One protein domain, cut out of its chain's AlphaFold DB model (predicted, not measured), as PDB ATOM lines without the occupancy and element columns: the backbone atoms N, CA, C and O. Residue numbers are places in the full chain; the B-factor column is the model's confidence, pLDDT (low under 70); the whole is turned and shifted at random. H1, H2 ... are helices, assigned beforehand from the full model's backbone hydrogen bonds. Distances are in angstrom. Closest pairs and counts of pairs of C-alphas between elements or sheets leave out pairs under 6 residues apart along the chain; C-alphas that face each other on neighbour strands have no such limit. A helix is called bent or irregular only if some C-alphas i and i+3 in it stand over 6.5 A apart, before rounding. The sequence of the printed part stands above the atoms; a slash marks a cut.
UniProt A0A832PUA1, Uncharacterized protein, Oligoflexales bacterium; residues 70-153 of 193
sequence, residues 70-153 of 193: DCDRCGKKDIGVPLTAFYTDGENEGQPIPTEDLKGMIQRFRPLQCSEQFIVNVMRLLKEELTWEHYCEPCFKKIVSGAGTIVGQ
ATOM      1  N   ASP A  70      56.971  53.144 137.426       66.19
ATOM      2  CA  ASP A  70      56.661  53.037 135.996       66.19
ATOM      3  C   ASP A  70      56.868  51.589 135.540       66.19
ATOM      4  O   ASP A  70      57.723  50.876 136.053       66.19
ATOM      5  N   CYS A  71      56.057  51.096 134.604       78.62
ATOM      6  CA  CYS A  71      56.294  49.769 134.041       78.62
ATOM      7  C   CYS A  71      57.344  49.841 132.935       78.62
ATOM      8  O   CYS A  71      57.025  50.324 131.851       78.62
ATOM      9  N   ASP A  72      58.500  49.212 133.128       79.88
ATOM     10  CA  ASP A  72      59.614  49.229 132.164       79.88
ATOM     11  C   ASP A  72      59.244  48.630 130.803       79.88
ATOM     12  O   ASP A  72      59.744  49.034 129.757       79.88
ATOM     13  N   ARG A  73      58.286  47.696 130.787       82.31
ATOM     14  CA  ARG A  73      57.813  47.074 129.545       82.31
ATOM     15  C   ARG A  73      56.852  47.944 128.731       82.31
ATOM     16  O   ARG A  73      56.843  47.837 127.509       82.31
ATOM     17  N   CYS A  74      55.934  48.677 129.363       81.75
ATOM     18  CA  CYS A  74      54.868  49.391 128.632       81.75
ATOM     19  C   CYS A  74      54.791  50.889 128.914       81.75
ATOM     20  O   CYS A  74      53.847  51.526 128.453       81.75
ATOM     21  N   GLY A  75      55.710  51.428 129.713       67.31
ATOM     22  CA  GLY A  75      55.747  52.834 130.107       67.31
ATOM     23  C   GLY A  75      54.508  53.300 130.873       67.31
ATOM     24  O   GLY A  75      54.236  54.497 130.931       67.31
ATOM     25  N   LYS A  76      53.698  52.377 131.421       69.00
ATOM     26  CA  LYS A  76      52.522  52.757 132.212       69.00
ATOM     27  C   LYS A  76      53.019  53.386 133.506       69.00
ATOM     28  O   LYS A  76      53.715  52.705 134.250       69.00
ATOM     29  N   LYS A  77      52.615  54.628 133.749       59.56
ATOM     30  CA  LYS A  77      52.940  55.375 134.963       59.56
ATOM     31  C   LYS A  77      52.026  54.982 136.119       59.56
ATOM     32  O   LYS A  77      50.919  54.485 135.887       59.56
ATOM     33  N   ASP A  78      52.491  55.204 137.341       59.12
ATOM     34  CA  ASP A  78      51.732  54.999 138.585       59.12
ATOM     35  C   ASP A  78      51.213  53.563 138.733       59.12
ATOM     36  O   ASP A  78      50.047  53.314 139.059       59.12
ATOM     37  N   ILE A  79      52.065  52.574 138.452       60.50
ATOM     38  CA  ILE A  79      51.694  51.176 138.648       60.50
ATOM     39  C   ILE A  79      51.564  50.941 140.156       60.50
ATOM     40  O   ILE A  79      52.537  50.998 140.897       60.50
ATOM     41  N   GLY A  80      50.326  50.749 140.621       56.38
ATOM     42  CA  GLY A  80      50.012  50.796 142.053       56.38
ATOM     43  C   GLY A  80      50.872  49.878 142.929       56.38
ATOM     44  O   GLY A  80      51.265  50.274 144.019       56.38
ATOM     45  N   VAL A  81      51.199  48.674 142.451       66.00
ATOM     46  CA  VAL A  81      52.206  47.801 143.068       66.00
ATOM     47  C   VAL A  81      53.120  47.293 141.955       66.00
ATOM     48  O   VAL A  81      52.633  46.559 141.084       66.00
ATOM     49  N   PRO A  82      54.408  47.674 141.935       71.56
ATOM     50  CA  PRO A  82      55.347  47.097 140.993       71.56
ATOM     51  C   PRO A  82      55.584  45.636 141.358       71.56
ATOM     52  O   PRO A  82      55.675  45.269 142.532       71.56
ATOM     53  N   LEU A  83      55.736  44.790 140.346       78.31
ATOM     54  CA  LEU A  83      56.521  43.582 140.547       78.31
ATOM     55  C   LEU A  83      57.980  43.968 140.390       78.31
ATOM     56  O   LEU A  83      58.327  44.572 139.383       78.31
ATOM     57  N   THR A  84      58.780  43.620 141.389       77.69
ATOM     58  CA  THR A  84      60.221  43.854 141.448       77.69
ATOM     59  C   THR A  84      60.884  42.661 142.124       77.69
ATOM     60  O   THR A  84      60.251  41.967 142.923       77.69
ATOM     61  N   ALA A  85      62.133  42.391 141.758       76.88
ATOM     62  CA  ALA A  85      62.976  41.391 142.409       76.88
ATOM     63  C   ALA A  85      64.014  42.025 143.347       76.88
ATOM     64  O   ALA A  85      64.842  41.304 143.892       76.88
ATOM     65  N   PHE A  86      63.981  43.347 143.525       77.69
ATOM     66  CA  PHE A  86      64.961  44.117 144.288       77.69
ATOM     67  C   PHE A  86      64.250  45.078 145.238       77.69
ATOM     68  O   PHE A  86      63.162  45.570 144.922       77.69
ATOM     69  N   TYR A  87      64.839  45.335 146.408       72.50
ATOM     70  CA  TYR A  87      64.294  46.326 147.334       72.50
ATOM     71  C   TYR A  87      64.344  47.715 146.695       72.50
ATOM     72  O   TYR A  87      65.340  48.106 146.092       72.50
ATOM     73  N   THR A  88      63.255  48.462 146.837       64.75
ATOM     74  CA  THR A  88      63.057  49.771 146.194       64.75
ATOM     75  C   THR A  88      63.219  50.945 147.158       64.75
ATOM     76  O   THR A  88      62.979  52.092 146.786       64.75
ATOM     77  N   ASP A  89      63.495  50.649 148.426       58.06
ATOM     78  CA  ASP A  89      63.850  51.604 149.467       58.06
ATOM     79  C   ASP A  89      64.435  50.905 150.699       58.06
ATOM     80  O   ASP A  89      64.423  49.678 150.829       58.06
ATOM     81  N   GLY A  90      64.944  51.730 151.613       62.88
ATOM     82  CA  GLY A  90      65.547  51.297 152.864       62.88
ATOM     83  C   GLY A  90      67.027  50.961 152.709       62.88
ATOM     84  O   GLY A  90      67.636  51.183 151.670       62.88
ATOM     85  N   GLU A  91      67.616  50.414 153.768       66.94
ATOM     86  CA  GLU A  91      69.060  50.129 153.832       66.94
ATOM     87  C   GLU A  91      69.529  49.089 152.801       66.94
ATOM     88  O   GLU A  91      70.712  49.021 152.485       66.94
ATOM     89  N   ASN A  92      68.594  48.310 152.249       67.06
ATOM     90  CA  ASN A  92      68.857  47.260 151.270       67.06
ATOM     91  C   ASN A  92      68.451  47.652 149.843       67.06
ATOM     92  O   ASN A  92      68.345  46.775 148.990       67.06
ATOM     93  N   GLU A  93      68.186  48.931 149.568       73.62
ATOM     94  CA  GLU A  93      67.801  49.399 148.233       73.62
ATOM     95  C   GLU A  93      68.759  48.890 147.137       73.62
ATOM     96  O   GLU A  93      69.983  48.888 147.291       73.62
ATOM     97  N   GLY A  94      68.190  48.393 146.035       65.38
ATOM     98  CA  GLY A  94      68.934  47.803 144.921       65.38
ATOM     99  C   GLY A  94      69.471  46.391 145.178       65.38
ATOM    100  O   GLY A  94      69.980  45.762 144.251       65.38
ATOM    101  N   GLN A  95      69.340  45.854 146.396       78.69
ATOM    102  CA  GLN A  95      69.710  44.470 146.691       78.69
ATOM    103  C   GLN A  95      68.603  43.494 146.273       78.69
ATOM    104  O   GLN A  95      67.417  43.845 146.341       78.69
ATOM    105  N   PRO A  96      68.957  42.260 145.857       78.62
ATOM    106  CA  PRO A  96      67.977  41.229 145.549       78.62
ATOM    107  C   PRO A  96      67.070  40.947 146.748       78.62
ATOM    108  O   PRO A  96      67.544  40.746 147.867       78.62
ATOM    109  N   ILE A  97      65.766  40.869 146.498       79.69
ATOM    110  CA  ILE A  97      64.797  40.381 147.476       79.69
ATOM    111  C   ILE A  97      65.043  38.875 147.648       79.69
ATOM    112  O   ILE A  97      65.039  38.140 146.652       79.69
ATOM    113  N   PRO A  98      65.242  38.384 148.882       80.06
ATOM    114  CA  PRO A  98      65.393  36.964 149.150       80.06
ATOM    115  C   PRO A  98      64.216  36.152 148.605       80.06
ATOM    116  O   PRO A  98      63.063  36.584 148.639       80.06
ATOM    117  N   THR A  99      64.491  34.929 148.151       72.06
ATOM    118  CA  THR A  99      63.476  34.041 147.562       72.06
ATOM    119  C   THR A  99      62.263  33.848 148.474       72.06
ATOM    120  O   THR A  99      61.139  33.837 147.982       72.06
ATOM    121  N   GLU A 100      62.467  33.730 149.789       72.50
ATOM    122  CA  GLU A 100      61.377  33.569 150.762       72.50
ATOM    123  C   GLU A 100      60.439  34.786 150.809       72.50
ATOM    124  O   GLU A 100      59.219  34.620 150.820       72.50
ATOM    125  N   ASP A 101      60.985  35.999 150.724       71.31
ATOM    126  CA  ASP A 101      60.208  37.245 150.712       71.31
ATOM    127  C   ASP A 101      59.472  37.425 149.374       71.31
ATOM    128  O   ASP A 101      58.313  37.854 149.314       71.31
ATOM    129  N   LEU A 102      60.114  37.007 148.280       73.38
ATOM    130  CA  LEU A 102      59.557  37.081 146.933       73.38
ATOM    131  C   LEU A 102      58.369  36.119 146.734       73.38
ATOM    132  O   LEU A 102      57.443  36.433 145.976       73.38
ATOM    133  N   LYS A 103      58.317  34.984 147.453       72.88
ATOM    134  CA  LYS A 103      57.174  34.044 147.413       72.88
ATOM    135  C   LYS A 103      55.851  34.733 147.733       72.88
ATOM    136  O   LYS A 103      54.858  34.506 147.039       72.88
ATOM    137  N   GLY A 104      55.831  35.617 148.732       71.50
ATOM    138  CA  GLY A 104      54.630  36.373 149.102       71.50
ATOM    139  C   GLY A 104      54.121  37.279 147.973       71.50
ATOM    140  O   GLY A 104      52.910  37.418 147.773       71.50
ATOM    141  N   MET A 105      55.033  37.846 147.177       69.69
ATOM    142  CA  MET A 105      54.691  38.644 145.996       69.69
ATOM    143  C   MET A 105      54.164  37.763 144.857       69.69
ATOM    144  O   MET A 105      53.152  38.098 144.237       69.69
ATOM    145  N   ILE A 106      54.796  36.609 144.621       72.81
ATOM    146  CA  ILE A 106      54.445  35.661 143.552       72.81
ATOM    147  C   ILE A 106      53.087  34.988 143.796       72.81
ATOM    148  O   ILE A 106      52.334  34.771 142.844       72.81
ATOM    149  N   GLN A 107      52.714  34.700 145.047       70.69
ATOM    150  CA  GLN A 107      51.434  34.056 145.374       70.69
ATOM    151  C   GLN A 107      50.206  34.839 144.882       70.69
ATOM    152  O   GLN A 107      49.175  34.238 144.567       70.69
ATOM    153  N   ARG A 108      50.324  36.160 144.710       66.06
ATOM    154  CA  ARG A 108      49.278  37.010 144.111       66.06
ATOM    155  C   ARG A 108      48.995  36.662 142.641       66.06
ATOM    156  O   ARG A 108      47.956  37.028 142.100       66.06
ATOM    157  N   PHE A 109      49.887  35.900 142.007       63.41
ATOM    158  CA  PHE A 109      49.855  35.511 140.596       63.41
ATOM    159  C   PHE A 109      49.653  34.006 140.385       63.41
ATOM    160  O   PHE A 109      49.925  33.485 139.300       63.41
ATOM    161  N   ARG A 110      49.060  33.318 141.373       57.25
ATOM    162  CA  ARG A 110      48.739  31.881 141.327       57.25
ATOM    163  C   ARG A 110      48.004  31.332 140.085       57.25
ATOM    164  O   ARG A 110      48.154  30.134 139.863       57.25
ATOM    165  N   PRO A 111      47.286  32.081 139.213       66.75
ATOM    166  CA  PRO A 111      46.780  31.481 137.970       66.75
ATOM    167  C   PRO A 111      47.860  31.164 136.915       66.75
ATOM    168  O   PRO A 111      47.519  30.631 135.861       66.75
ATOM    169  N   LEU A 112      49.141  31.499 137.137       65.81
ATOM    170  CA  LEU A 112      50.190  31.346 136.119       65.81
ATOM    171  C   LEU A 112      50.653  29.896 135.865       65.81
ATOM    172  O   LEU A 112      51.352  29.690 134.879       65.81
ATOM    173  N   GLN A 113      50.246  28.905 136.675       67.94
ATOM    174  CA  GLN A 113      50.618  27.476 136.530       67.94
ATOM    175  C   GLN A 113      52.134  27.216 136.358       67.94
ATOM    176  O   GLN A 113      52.528  26.188 135.818       67.94
ATOM    177  N   CYS A 114      52.989  28.137 136.802       73.44
ATOM    178  CA  CYS A 114      54.444  28.021 136.723       73.44
ATOM    179  C   CYS A 114      55.024  27.781 138.121       73.44
ATOM    180  O   CYS A 114      54.437  28.225 139.111       73.44
ATOM    181  N   SER A 115      56.185  27.126 138.206       78.56
ATOM    182  CA  SER A 115      56.896  26.974 139.480       78.56
ATOM    183  C   SER A 115      57.430  28.316 139.994       78.56
ATOM    184  O   SER A 115      57.724  29.226 139.218       78.56
ATOM    185  N   GLU A 116      57.590  28.439 141.314       77.81
ATOM    186  CA  GLU A 116      58.156  29.645 141.937       77.81
ATOM    187  C   GLU A 116      59.556  29.936 141.390       77.81
ATOM    188  O   GLU A 116      59.817  31.041 140.922       77.81
ATOM    189  N   GLN A 117      60.416  28.915 141.324       80.75
ATOM    190  CA  GLN A 117      61.768  29.034 140.777       80.75
ATOM    191  C   GLN A 117      61.779  29.536 139.327       80.75
ATOM    192  O   GLN A 117      62.645  30.324 138.955       80.75
ATOM    193  N   PHE A 118      60.817  29.108 138.502       83.44
ATOM    194  CA  PHE A 118      60.694  29.606 137.135       83.44
ATOM    195  C   PHE A 118      60.423  31.111 137.115       83.44
ATOM    196  O   PHE A 118      61.063  31.844 136.365       83.44
ATOM    197  N   ILE A 119      59.508  31.579 137.963       82.44
ATOM    198  CA  ILE A 119      59.154  32.996 138.048       82.44
ATOM    199  C   ILE A 119      60.349  33.826 138.539       82.44
ATOM    200  O   ILE A 119      60.638  34.864 137.943       82.44
ATOM    201  N   VAL A 120      61.088  33.343 139.545       82.56
ATOM    202  CA  VAL A 120      62.328  33.989 140.017       82.56
ATOM    203  C   VAL A 120      63.357  34.096 138.892       82.56
ATOM    204  O   VAL A 120      63.894  35.174 138.646       82.56
ATOM    205  N   ASN A 121      63.587  33.008 138.153       83.56
ATOM    206  CA  ASN A 121      64.530  33.005 137.036       83.56
ATOM    207  C   ASN A 121      64.113  33.984 135.928       83.56
ATOM    208  O   ASN A 121      64.967  34.674 135.379       83.56
ATOM    209  N   VAL A 122      62.812  34.077 135.618       85.81
ATOM    210  CA  VAL A 122      62.296  35.064 134.658       85.81
ATOM    211  C   VAL A 122      62.590  36.481 135.143       85.81
ATOM    212  O   VAL A 122      63.118  37.272 134.373       85.81
ATOM    213  N   MET A 123      62.298  36.812 136.403       84.62
ATOM    214  CA  MET A 123      62.565  38.155 136.934       84.62
ATOM    215  C   MET A 123      64.053  38.508 136.898       84.62
ATOM    216  O   MET A 123      64.398  39.623 136.511       84.62
ATOM    217  N   ARG A 124      64.929  37.551 137.224       82.88
ATOM    218  CA  ARG A 124      66.379  37.735 137.133       82.88
ATOM    219  C   ARG A 124      66.833  38.001 135.696       82.88
ATOM    220  O   ARG A 124      67.530  38.978 135.464       82.88
ATOM    221  N   LEU A 125      66.365  37.204 134.733       83.62
ATOM    222  CA  LEU A 125      66.686  37.397 133.313       83.62
ATOM    223  C   LEU A 125      66.222  38.758 132.791       83.62
ATOM    224  O   LEU A 125      66.954  39.420 132.068       83.62
ATOM    225  N   LEU A 126      65.017  39.202 133.157       84.00
ATOM    226  CA  LEU A 126      64.530  40.516 132.730       84.00
ATOM    227  C   LEU A 126      65.402  41.657 133.273       84.00
ATOM    228  O   LEU A 126      65.575  42.663 132.587       84.00
ATOM    229  N   LYS A 127      65.987  41.491 134.461       79.75
ATOM    230  CA  LYS A 127      66.948  42.452 134.997       79.75
ATOM    231  C   LYS A 127      68.304  42.361 134.300       79.75
ATOM    232  O   LYS A 127      68.821  43.383 133.867       79.75
ATOM    233  N   GLU A 128      68.886  41.172 134.210       81.50
ATOM    234  CA  GLU A 128      70.246  40.979 133.688       81.50
ATOM    235  C   GLU A 128      70.337  41.300 132.189       81.50
ATOM    236  O   GLU A 128      71.275  41.965 131.763       81.50
ATOM    237  N   GLU A 129      69.329  40.906 131.409       81.50
ATOM    238  CA  GLU A 129      69.349  41.031 129.945       81.50
ATOM    239  C   GLU A 129      68.638  42.289 129.436       81.50
ATOM    240  O   GLU A 129      69.035  42.866 128.426       81.50
ATOM    241  N   LEU A 130      67.557  42.713 130.102       76.25
ATOM    242  CA  LEU A 130      66.727  43.838 129.646       76.25
ATOM    243  C   LEU A 130      66.782  45.043 130.579       76.25
ATOM    244  O   LEU A 130      66.155  46.059 130.284       76.25
ATOM    245  N   THR A 131      67.525  44.966 131.686       75.94
ATOM    246  CA  THR A 131      67.611  46.016 132.718       75.94
ATOM    247  C   THR A 131      66.270  46.408 133.340       75.94
ATOM    248  O   THR A 131      66.183  47.425 134.019       75.94
ATOM    249  N   TRP A 132      65.232  45.590 133.156       81.44
ATOM    250  CA  TRP A 132      63.902  45.858 133.682       81.44
ATOM    251  C   TRP A 132      63.822  45.477 135.171       81.44
ATOM    252  O   TRP A 132      64.244  44.399 135.593       81.44
ATOM    253  N   GLU A 133      63.230  46.350 135.973       78.00
ATOM    254  CA  GLU A 133      63.078  46.244 137.426       78.00
ATOM    255  C   GLU A 133      61.608  46.273 137.860       78.00
ATOM    256  O   GLU A 133      61.232  45.577 138.802       78.00
ATOM    257  N   HIS A 134      60.763  47.021 137.149       79.69
ATOM    258  CA  HIS A 134      59.400  47.345 137.539       79.69
ATOM    259  C   HIS A 134      58.390  46.935 136.469       79.69
ATOM    260  O   HIS A 134      58.421  47.350 135.304       79.69
ATOM    261  N   TYR A 135      57.399  46.143 136.876       83.12
ATOM    262  CA  TYR A 135      56.377  45.643 135.959       83.12
ATOM    263  C   TYR A 135      54.979  45.919 136.468       83.12
ATOM    264  O   TYR A 135      54.639  45.590 137.605       83.12
ATOM    265  N   CYS A 136      54.115  46.423 135.583       81.25
ATOM    266  CA  CYS A 136      52.691  46.306 135.831       81.25
ATOM    267  C   CYS A 136      52.290  44.832 135.712       81.25
ATOM    268  O   CYS A 136      52.787  44.095 134.853       81.25
ATOM    269  N   GLU A 137      51.337  44.415 136.536       78.75
ATOM    270  CA  GLU A 137      50.795  43.057 136.538       78.75
ATOM    271  C   GLU A 137      50.435  42.523 135.129       78.75
ATOM    272  O   GLU A 137      50.822  41.397 134.803       78.75
ATOM    273  N   PRO A 138      49.765  43.291 134.242       81.94
ATOM    274  CA  PRO A 138      49.470  42.830 132.885       81.94
ATOM    275  C   PRO A 138      50.718  42.520 132.047       81.94
ATOM    276  O   PRO A 138      50.720  41.560 131.275       81.94
ATOM    277  N   CYS A 139      51.772  43.330 132.174       83.50
ATOM    278  CA  CYS A 139      53.037  43.123 131.471       83.50
ATOM    279  C   CYS A 139      53.757  41.889 131.991       83.50
ATOM    280  O   CYS A 139      54.186  41.058 131.193       83.50
ATOM    281  N   PHE A 140      53.796  41.730 133.311       85.81
ATOM    282  CA  PHE A 140      54.400  40.569 133.935       85.81
ATOM    283  C   PHE A 140      53.707  39.263 133.527       85.81
ATOM    284  O   PHE A 140      54.350  38.344 133.020       85.81
ATOM    285  N   LYS A 141      52.369  39.204 133.623       81.25
ATOM    286  CA  LYS A 141      51.576  38.031 133.210       81.25
ATOM    287  C   LYS A 141      51.831  37.635 131.755       81.25
ATOM    288  O   LYS A 141      51.874  36.440 131.456       81.25
ATOM    289  N   LYS A 142      51.999  38.612 130.855       83.94
ATOM    290  CA  LYS A 142      52.315  38.371 129.438       83.94
ATOM    291  C   LYS A 142      53.700  37.755 129.260       83.94
ATOM    292  O   LYS A 142      53.809  36.776 128.528       83.94
ATOM    293  N   ILE A 143      54.718  38.289 129.938       85.00
ATOM    294  CA  ILE A 143      56.091  37.770 129.876       85.00
ATOM    295  C   ILE A 143      56.129  36.322 130.375       85.00
ATOM    296  O   ILE A 143      56.534  35.432 129.632       85.00
ATOM    297  N   VAL A 144      55.627  36.071 131.588       81.62
ATOM    298  CA  VAL A 144      55.652  34.734 132.208       81.62
ATOM    299  C   VAL A 144      54.844  33.730 131.383       81.62
ATOM    300  O   VAL A 144      55.294  32.614 131.144       81.62
ATOM    301  N   SER A 145      53.679  34.134 130.866       76.81
ATOM    302  CA  SER A 145      52.872  33.289 129.973       76.81
ATOM    303  C   SER A 145      53.595  32.929 128.672       76.81
ATOM    304  O   SER A 145      53.446  31.805 128.189       76.81
ATOM    305  N   GLY A 146      54.333  33.876 128.086       77.44
ATOM    306  CA  GLY A 146      55.133  33.653 126.883       77.44
ATOM    307  C   GLY A 146      56.296  32.705 127.157       77.44
ATOM    308  O   GLY A 146      56.417  31.681 126.489       77.44
ATOM    309  N   ALA A 147      57.072  32.984 128.206       76.00
ATOM    310  CA  ALA A 147      58.188  32.148 128.635       76.00
ATOM    311  C   ALA A 147      57.736  30.712 128.969       76.00
ATOM    312  O   ALA A 147      58.345  29.751 128.510       76.00
ATOM    313  N   GLY A 148      56.610  30.541 129.672       65.94
ATOM    314  CA  GLY A 148      56.062  29.217 129.997       65.94
ATOM    315  C   GLY A 148      55.551  28.436 128.778       65.94
ATOM    316  O   GLY A 148      55.516  27.208 128.799       65.94
ATOM    317  N   THR A 149      55.190  29.132 127.694       63.78
ATOM    318  CA  THR A 149      54.844  28.493 126.412       63.78
ATOM    319  C   THR A 149      56.101  27.992 125.691       63.78
ATOM    320  O   THR A 149      56.072  26.913 125.110       63.78
ATOM    321  N   ILE A 150      57.211  28.738 125.765       59.97
ATOM    322  CA  ILE A 150      58.502  28.379 125.148       59.97
ATOM    323  C   ILE A 150      59.141  27.177 125.856       59.97
ATOM    324  O   ILE A 150      59.642  26.273 125.200       59.97
ATOM    325  N   VAL A 151      59.064  27.125 127.189       58.81
ATOM    326  CA  VAL A 151      59.611  26.022 128.007       58.81
ATOM    327  C   VAL A 151      58.685  24.784 128.010       58.81
ATOM    328  O   VAL A 151      58.920  23.812 128.720       58.81
ATOM    329  N   GLY A 152      57.614  24.783 127.208       53.81
ATOM    330  CA  GLY A 152      56.745  23.616 127.009       53.81
ATOM    331  C   GLY A 152      55.805  23.283 128.175       53.81
ATOM    332  O   GLY A 152      55.048  22.321 128.082       53.81
ATOM    333  N   GLN A 153      55.782  24.080 129.250       54.59
ATOM    334  CA  GLN A 153      54.875  23.858 130.388       54.59
ATOM    335  C   GLN A 153      53.433  24.295 130.111       54.59
ATOM    336  O   GLN A 153      52.516  23.899 130.828       54.59
TER     337      GLN A 153
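Overview. This is residues 70 to 153 of the 193 residues of an uncharacterized protein of Oligoflexales bacterium (UniProt A0A832PUA1). Three helices are set crosswise, each about perpendicular to the other two, with their centres at the corners of a triangle; H2 and H3 touch each other, and H3 and H1 touch each other, through short parts of their length, and H2 touches H1 with its residues 116 to 120 alone. A long winding stretch with no named element, residues 70 to 98, leads into this helical body, and its loop round Glu 91 reaches to one end of the longest axis, with Gly 152 near the other. The printed part has 84 residues with three named helices, H1, H2 and H3 in that order along the chain, and no named strand; the class is all helix, with 43 of the 84 residues in helices. The whole is compact, with a radius of gyration of the C-alphas of 12.4 A and spans of 39 by 28 by 24 A.

Along the chain. The longest helix by residues is H2, residues 116 to 130, 20.6 A from first to last C-alpha; it begins at C-alpha 116 at (58.156, 29.645, 141.937). Before it comes H1, residues 99 to 112, 17.7 A long, which begins at C-alpha 99 at (63.476, 34.041, 147.562). H1 is irregular: C-alphas 108 and 111 are 8.6 A apart, where about 5 A is found in a regular helix, and its line is a rough one. After H2 comes H3, residues 137 to 150, 20.1 A long, which ends at C-alpha 150 at (58.502, 28.379, 125.148).

Arrangement. H2 touches H1 with residues 116 to 120 alone; the closest C-alphas are those of Lys 103 and Glu 116, 7.1 A apart. The lines of H1 and H2 are about perpendicular, at 80 degrees. H2 and H3 only just touch, with 3 pairs of C-alphas within 8 A, through residues 119 to 122 of H2 and 144 to 147 of H3 alone. Their closest C-alphas are those of Ile 119 and Val 144, 7.0 A apart, and their lines are about perpendicular, at 78 degrees. H1 touches H3 with residues 109 to 112 alone, and H3 touches H1 with residues 141 to 145 alone; the closest C-alphas are those of Leu 112 and Ser 145, 7.0 A apart. The lines of H1 and H3 are about perpendicular, at 81 degrees. In H2 and H3 every O i to N i+4 pair is within hydrogen-bond range; in H1 3 of 10 are, beside 8 of 11 O i to N i+3 pairs.

Size, cuts and confidence. The two C-alphas farthest apart are those of Glu 91 and Gly 152, at 39.7 A. The printed part has no cut. The link from H1 to H2 is tight, with 3 residues, and the link from H2 to H3 is short, with 6. The C-alphas of residues 70 to 98 lie 5 to 21 A from the mean of all C-alphas. The mean pLDDT of the printed part is 73.8, and 27 residues are under 70, among them residues 75 to 81, 88 to 92, 108 to 113 and 148 to 153.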